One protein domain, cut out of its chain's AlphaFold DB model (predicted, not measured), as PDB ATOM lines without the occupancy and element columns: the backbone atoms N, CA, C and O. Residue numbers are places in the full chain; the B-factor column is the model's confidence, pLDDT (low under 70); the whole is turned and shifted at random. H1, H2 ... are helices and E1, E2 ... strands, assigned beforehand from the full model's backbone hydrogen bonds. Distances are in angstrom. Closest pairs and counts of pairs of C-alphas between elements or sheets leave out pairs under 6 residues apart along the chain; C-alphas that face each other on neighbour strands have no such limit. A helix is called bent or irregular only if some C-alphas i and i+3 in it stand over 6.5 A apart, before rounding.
ATOM      1  N   LYS A 262     -43.830 -36.549 -49.355       91.44
ATOM      2  CA  LYS A 262     -43.436 -37.851 -49.912       91.44
ATOM      3  C   LYS A 262     -43.197 -38.820 -48.769       91.44
ATOM      4  O   LYS A 262     -42.873 -38.378 -47.670       91.44
ATOM      5  N   ASP A 263     -43.367 -40.112 -49.011       93.81
ATOM      6  CA  ASP A 263     -43.024 -41.121 -48.012       93.81
ATOM      7  C   ASP A 263     -41.505 -41.096 -47.772       93.81
ATOM      8  O   ASP A 263     -40.723 -40.970 -48.715       93.81
ATOM      9  N   VAL A 264     -41.100 -41.127 -46.501       92.56
ATOM     10  CA  VAL A 264     -39.693 -41.004 -46.091       92.56
ATOM     11  C   VAL A 264     -39.292 -42.237 -45.303       92.56
ATOM     12  O   VAL A 264     -39.962 -42.595 -44.338       92.56
ATOM     13  N   GLU A 265     -38.166 -42.843 -45.660       94.00
ATOM     14  CA  GLU A 265     -37.572 -43.921 -44.876       94.00
ATOM     15  C   GLU A 265     -36.839 -43.355 -43.657       94.00
ATOM     16  O   GLU A 265     -35.928 -42.534 -43.776       94.00
ATOM     17  N   VAL A 266     -37.264 -43.770 -42.464       93.44
ATOM     18  CA  VAL A 266     -36.717 -43.293 -41.190       93.44
ATOM     19  C   VAL A 266     -36.022 -44.446 -40.467       93.44
ATOM     20  O   VAL A 266     -36.579 -45.542 -40.403       93.44
ATOM     21  N   PRO A 267     -34.835 -44.228 -39.870       93.25
ATOM     22  CA  PRO A 267     -34.148 -45.258 -39.100       93.25
ATOM     23  C   PRO A 267     -35.007 -45.845 -37.977       93.25
ATOM     24  O   PRO A 267     -35.786 -45.146 -37.314       93.25
ATOM     25  N   CYS A 268     -34.827 -47.141 -37.728       93.50
ATOM     26  CA  CYS A 268     -35.396 -47.811 -36.568       93.50
ATOM     27  C   CYS A 268     -34.955 -47.128 -35.259       93.50
ATOM     28  O   CYS A 268     -33.820 -46.680 -35.104       93.50
ATOM     29  N   ARG A 269     -35.847 -47.104 -34.261       93.94
ATOM     30  CA  ARG A 269     -35.572 -46.584 -32.910       93.94
ATOM     31  C   ARG A 269     -34.358 -47.246 -32.244       93.94
ATOM     32  O   ARG A 269     -33.713 -46.623 -31.399       93.94
ATOM     33  N   ASN A 270     -34.065 -48.503 -32.569       90.88
ATOM     34  CA  ASN A 270     -32.949 -49.235 -31.978       90.88
ATOM     35  C   ASN A 270     -31.634 -48.841 -32.663       90.88
ATOM     36  O   ASN A 270     -31.438 -49.147 -33.832       90.88
ATOM     37  N   ARG A 271     -30.705 -48.233 -31.911       83.38
ATOM     38  CA  ARG A 271     -29.441 -47.656 -32.424       83.38
ATOM     39  C   ARG A 271     -28.487 -48.640 -33.127       83.38
ATOM     40  O   ARG A 271     -27.570 -48.183 -33.792       83.38
ATOM     41  N   GLY A 272     -28.681 -49.951 -32.971       83.81
ATOM     42  CA  GLY A 272     -27.907 -50.985 -33.676       83.81
ATOM     43  C   GLY A 272     -28.620 -51.605 -34.885       83.81
ATOM     44  O   GLY A 272     -28.021 -52.353 -35.646       83.81
ATOM     45  N   CYS A 273     -29.904 -51.300 -35.090       90.62
ATOM     46  CA  CYS A 273     -30.658 -51.817 -36.226       90.62
ATOM     47  C   CYS A 273     -30.407 -50.940 -37.459       90.62
ATOM     48  O   CYS A 273     -30.608 -49.729 -37.403       90.62
ATOM     49  N   LYS A 274     -29.998 -51.560 -38.572       89.75
ATOM     50  CA  LYS A 274     -29.768 -50.872 -39.856       89.75
ATOM     51  C   LYS A 274     -31.053 -50.635 -40.659       89.75
ATOM     52  O   LYS A 274     -31.034 -49.874 -41.617       89.75
ATOM     53  N   ASN A 275     -32.156 -51.270 -40.268       92.19
ATOM     54  CA  ASN A 275     -33.405 -51.218 -41.019       92.19
ATOM     55  C   ASN A 275     -34.159 -49.910 -40.769       92.19
ATOM     56  O   ASN A 275     -34.061 -49.290 -39.702       92.19
ATOM     57  N   THR A 276     -34.981 -49.541 -41.741       93.81
ATOM     58  CA  THR A 276     -35.840 -48.362 -41.701       93.81
ATOM     59  C   THR A 276     -37.308 -48.748 -41.543       93.81
ATOM     60  O   THR A 276     -37.680 -49.924 -41.531       93.81
ATOM     61  N   TRP A 277     -38.148 -47.745 -41.325       93.25
ATOM     62  CA  TRP A 277     -39.593 -47.843 -41.458       93.25
ATOM     63  C   TRP A 277     -40.109 -46.646 -42.249       93.25
ATOM     64  O   TRP A 277     -39.578 -45.535 -42.144       93.25
ATOM     65  N   THR A 278     -41.194 -46.864 -42.981       93.69
ATOM     66  CA  THR A 278     -41.780 -45.841 -43.841       93.69
ATOM     67  C   THR A 278     -42.607 -44.845 -43.029       93.69
ATOM     68  O   THR A 278     -43.679 -45.154 -42.491       93.69
ATOM     69  N   TRP A 279     -42.137 -43.603 -42.960       93.75
ATOM     70  CA  TRP A 279     -42.886 -42.471 -42.430       93.75
ATOM     71  C   TRP A 279     -43.828 -41.943 -43.506       93.75
ATOM     72  O   TRP A 279     -43.486 -41.051 -44.283       93.75
ATOM     73  N   THR A 280     -45.024 -42.529 -43.565       93.38
ATOM     74  CA  THR A 280     -45.991 -42.220 -44.622       93.38
ATOM     75  C   THR A 280     -46.528 -40.792 -44.532       93.38
ATOM     76  O   THR A 280     -46.638 -40.220 -43.440       93.38
ATOM     77  N   ARG A 281     -46.947 -40.230 -45.671       92.94
ATOM     78  CA  ARG A 281     -47.564 -38.888 -45.766       92.94
ATOM     79  C   ARG A 281     -48.706 -38.674 -44.766       92.94
ATOM     80  O   ARG A 281     -48.818 -37.607 -44.163       92.94
ATOM     81  N   SER A 282     -49.513 -39.706 -44.517       89.50
ATOM     82  CA  SER A 282     -50.594 -39.677 -43.522       89.50
ATOM     83  C   SER A 282     -50.075 -39.500 -42.090       89.50
ATOM     84  O   SER A 282     -50.620 -38.705 -41.323       89.50
ATOM     85  N   ILE A 283     -48.999 -40.205 -41.720       90.06
ATOM     86  CA  ILE A 283     -48.375 -40.085 -40.393       90.06
ATOM     87  C   ILE A 283     -47.685 -38.724 -40.261       90.06
ATOM     88  O   ILE A 283     -47.746 -38.112 -39.194       90.06
ATOM     89  N   GLN A 284     -47.058 -38.227 -41.327       91.56
ATOM     90  CA  GLN A 284     -46.465 -36.888 -41.358       91.56
ATOM     91  C   GLN A 284     -47.520 -35.803 -41.114       91.56
ATOM     92  O   GLN A 284     -47.318 -34.932 -40.267       91.56
ATOM     93  N   LEU A 285     -48.678 -35.901 -41.776       90.75
ATOM     94  CA  LEU A 285     -49.785 -34.961 -41.599       90.75
ATOM     95  C   LEU A 285     -50.319 -34.985 -40.161       90.75
ATOM     96  O   LEU A 285     -50.483 -33.930 -39.549       90.75
ATOM     97  N   ALA A 286     -50.517 -36.174 -39.585       88.50
ATOM     98  CA  ALA A 286     -50.924 -36.307 -38.187       88.50
ATOM     99  C   ALA A 286     -49.878 -35.711 -37.222       88.50
ATOM    100  O   ALA A 286     -50.217 -34.991 -36.286       88.50
ATOM    101  N   THR A 287     -48.590 -35.956 -37.480       89.06
ATOM    102  CA  THR A 287     -47.472 -35.431 -36.675       89.06
ATOM    103  C   THR A 287     -47.441 -33.899 -36.705       89.06
ATOM    104  O   THR A 287     -47.318 -33.268 -35.652       89.06
ATOM    105  N   ARG A 288     -47.661 -33.305 -37.888       87.56
ATOM    106  CA  ARG A 288     -47.771 -31.854 -38.094       87.56
ATOM    107  C   ARG A 288     -48.937 -31.247 -37.317       87.56
ATOM    108  O   ARG A 288     -48.753 -30.220 -36.671       87.56
ATOM    109  N   LEU A 289     -50.114 -31.875 -37.347       87.81
ATOM    110  CA  LEU A 289     -51.288 -31.398 -36.602       87.81
ATOM    111  C   LEU A 289     -51.069 -31.422 -35.084       87.81
ATOM    112  O   LEU A 289     -51.571 -30.554 -34.376       87.81
ATOM    113  N   HIS A 290     -50.254 -32.355 -34.587       85.69
ATOM    114  CA  HIS A 290     -49.808 -32.390 -33.193       85.69
ATOM    115  C   HIS A 290     -48.634 -31.437 -32.879       85.69
ATOM    116  O   HIS A 290     -48.040 -31.536 -31.805       85.69
ATOM    117  N   GLY A 291     -48.270 -30.532 -33.796       84.19
ATOM    118  CA  GLY A 291     -47.206 -29.539 -33.599       84.19
ATOM    119  C   GLY A 291     -45.789 -30.115 -33.626       84.19
ATOM    120  O   GLY A 291     -44.840 -29.453 -33.210       84.19
ATOM    121  N   ARG A 292     -45.616 -31.355 -34.095       83.81
ATOM    122  CA  ARG A 292     -44.312 -32.016 -34.191       83.81
ATOM    123  C   ARG A 292     -43.829 -31.980 -35.639       83.81
ATOM    124  O   ARG A 292     -44.606 -32.171 -36.567       83.81
ATOM    125  N   GLN A 293     -42.530 -31.763 -35.831       77.44
ATOM    126  CA  GLN A 293     -41.900 -31.781 -37.162       77.44
ATOM    127  C   GLN A 293     -40.970 -32.977 -37.379       77.44
ATOM    128  O   GLN A 293     -40.518 -33.219 -38.492       77.44
ATOM    129  N   ARG A 294     -40.669 -33.730 -36.316       84.88
ATOM    130  CA  ARG A 294     -39.760 -34.877 -36.371       84.88
ATOM    131  C   ARG A 294     -40.547 -36.184 -36.395       84.88
ATOM    132  O   ARG A 294     -41.582 -36.262 -35.724       84.88
ATOM    133  N   PRO A 295     -40.047 -37.211 -37.101       87.06
ATOM    134  CA  PRO A 295     -40.674 -38.519 -37.079       87.06
ATOM    135  C   PRO A 295     -40.682 -39.087 -35.651       87.06
ATOM    136  O   PRO A 295     -39.716 -38.905 -34.902       87.06
ATOM    137  N   PRO A 296     -41.757 -39.777 -35.240       87.25
ATOM    138  CA  PRO A 296     -41.789 -40.467 -33.957       87.25
ATOM    139  C   PRO A 296     -40.766 -41.608 -33.919       87.25
ATOM    140  O   PRO A 296     -40.548 -42.293 -34.913       87.25
ATOM    141  N   ALA A 297     -40.188 -41.872 -32.749       89.50
ATOM    142  CA  ALA A 297     -39.294 -43.010 -32.569       89.50
ATOM    143  C   ALA A 297     -40.086 -44.333 -32.630       89.50
ATOM    144  O   ALA A 297     -40.751 -44.706 -31.660       89.50
ATOM    145  N   ARG A 298     -40.016 -45.040 -33.763       90.75
ATOM    146  CA  ARG A 298     -40.705 -46.320 -34.007       90.75
ATOM    147  C   ARG A 298     -39.728 -47.437 -34.365       90.75
ATOM    148  O   ARG A 298     -38.607 -47.187 -34.797       90.75
ATOM    149  N   LEU A 299     -40.152 -48.673 -34.124       92.06
ATOM    150  CA  LEU A 299     -39.418 -49.865 -34.547       92.06
ATOM    151  C   LEU A 299     -39.683 -50.129 -36.033       92.06
ATOM    152  O   LEU A 299     -40.796 -49.884 -36.498       92.06
ATOM    153  N   CYS A 300     -38.683 -50.651 -36.747       93.12
ATOM    154  CA  CYS A 300     -38.905 -51.247 -38.063       93.12
ATOM    155  C   CYS A 300     -39.805 -52.483 -37.964       93.12
ATOM    156  O   CYS A 300     -40.007 -53.032 -36.875       93.12
ATOM    157  N   GLU A 301     -40.331 -52.924 -39.103       92.50
ATOM    158  CA  GLU A 301     -41.241 -54.066 -39.178       92.50
ATOM    159  C   GLU A 301     -40.624 -55.336 -38.576       92.50
ATOM    160  O   GLU A 301     -41.230 -55.964 -37.708       92.50
ATOM    161  N   GLU A 302     -39.364 -55.631 -38.905       91.81
ATOM    162  CA  GLU A 302     -38.630 -56.780 -38.361       91.81
ATOM    163  C   GLU A 302     -38.404 -56.695 -36.847       91.81
ATOM    164  O   GLU A 302     -38.591 -57.675 -36.123       91.81
ATOM    165  N   CYS A 303     -38.024 -55.520 -36.331       91.94
ATOM    166  CA  CYS A 303     -37.859 -55.319 -34.890       91.94
ATOM    167  C   CYS A 303     -39.196 -55.456 -34.159       91.94
ATOM    168  O   CYS A 303     -39.236 -55.994 -33.057       91.94
ATOM    169  N   ASN A 304     -40.289 -54.983 -34.756       93.19
ATOM    170  CA  ASN A 304     -41.620 -55.111 -34.179       93.19
ATOM    171  C   ASN A 304     -42.096 -56.573 -34.184       93.19
ATOM    172  O   ASN A 304     -42.647 -57.042 -33.191       93.19
ATOM    173  N   ALA A 305     -41.835 -57.311 -35.265       92.31
ATOM    174  CA  ALA A 305     -42.105 -58.742 -35.344       92.31
ATOM    175  C   ALA A 305     -41.286 -59.525 -34.306       92.31
ATOM    176  O   ALA A 305     -41.845 -60.321 -33.559       92.31
ATOM    177  N   THR A 306     -39.991 -59.224 -34.183       91.12
ATOM    178  CA  THR A 306     -39.110 -59.849 -33.184       91.12
ATOM    179  C   THR A 306     -39.552 -59.520 -31.758       91.12
ATOM    180  O   THR A 306     -39.539 -60.380 -30.888       91.12
ATOM    181  N   LEU A 307     -39.987 -58.285 -31.487       92.62
ATOM    182  CA  LEU A 307     -40.471 -57.919 -30.155       92.62
ATOM    183  C   LEU A 307     -41.715 -58.719 -29.749       92.62
ATOM    184  O   LEU A 307     -41.864 -59.040 -28.579       92.62
ATOM    185  N   LYS A 308     -42.595 -59.042 -30.705       91.75
ATOM    186  CA  LYS A 308     -43.794 -59.855 -30.451       91.75
ATOM    187  C   LYS A 308     -43.475 -61.318 -30.145       91.75
ATOM    188  O   LYS A 308     -44.299 -61.980 -29.525       91.75
ATOM    189  N   THR A 309     -42.332 -61.827 -30.604       92.38
ATOM    190  CA  THR A 309     -41.921 -63.218 -30.363       92.38
ATOM    191  C   THR A 309     -41.074 -63.380 -29.107       92.38
ATOM    192  O   THR A 309     -41.036 -64.467 -28.537       92.38
ATOM    193  N   LEU A 310     -40.399 -62.319 -28.662       91.38
ATOM    194  CA  LEU A 310     -39.609 -62.333 -27.436       91.38
ATOM    195  C   LEU A 310     -40.511 -62.280 -26.197       91.38
ATOM    196  O   LEU A 310     -41.380 -61.420 -26.076       91.38
TER     197      LEU A 310
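AT A GLANCE: This is residues 262 to 310 of the 669 residues of the protein "SGNH/GDSL hydrolase family protein" of Lentisphaerae bacterium (UniProt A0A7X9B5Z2). A small two-stranded hairpin, E1 and E2, sits in the middle of an elongated model, with the short helix H1 at one end of the long axis and the short helix H2 at the other. The helices are far from each other, and a long stretch with no named element, residues 290 to 300, runs back from the H1 end to the H2 end. The printed part has 49 residues, with two named strands and two named helices in the order E1, E2, H1, H2; the sheet E1 - E2 is antiparallel, and the class is mixed, helices and strands. The whole is only just loose, close to compact, with a radius of gyration of the C-alphas of 11.8 A, and the C-alphas span 34 by 18 by 16 A.

IN THESE COORDINATES: Strand E1 is residues 264 to 267, 9.9 A from first to last C-alpha, and begins with C-alpha 264 at (-39.693, -41.004, -46.091). Strand E2 is residues 276 to 279, 9.2 A long. Helix H1 is residues 281 to 289, 12.4 A long, and begins with C-alpha 281 at (-47.564, -38.888, -45.766). Helix H2 is residues 301 to 309, 12.7 A long, and ends with C-alpha 309 at (-41.921, -63.218, -30.363). Neither helix is bent.

HOW THE PARTS SIT: E1 and E2 form a hairpin of antiparallel neighbour strands, with 140 degrees between their N-to-C directions. The C-alphas of Glu 265 and Thr 278 face each other at 4.7 A. Two pairs within hydrogen-bond range are N 266 and O 277, 2.9 A apart, and N 279 and O 264, 2.8 A apart. A tight link of 1 residue joins E2 to H1. E1 and H1 are only just apart, their closest C-alphas being 8.2 A from each other. Between E2 and H2 there is 1 pair of C-alphas within 8 A, those of Trp 277 and Glu 301 at 6.8 A, while the centres are 14.4 A apart. E1 and H2 are apart, and so are H1 and H2. In both H1 and H2 every O i to N i+4 pair is within hydrogen-bond range.

THE WHOLE: The two C-alphas farthest apart are those of Leu 289 and Leu 310, at 34.3 A. The first and last printed C-alphas, those of Lys 262 and Leu 310, are 33.5 A apart. The printed part has no cut. The link from H1 to H2, 11 residues, is long, and the link from E1 to E2, 8 residues, is short. The mean pLDDT of the printed part is 90.4, and no printed residue is under 70.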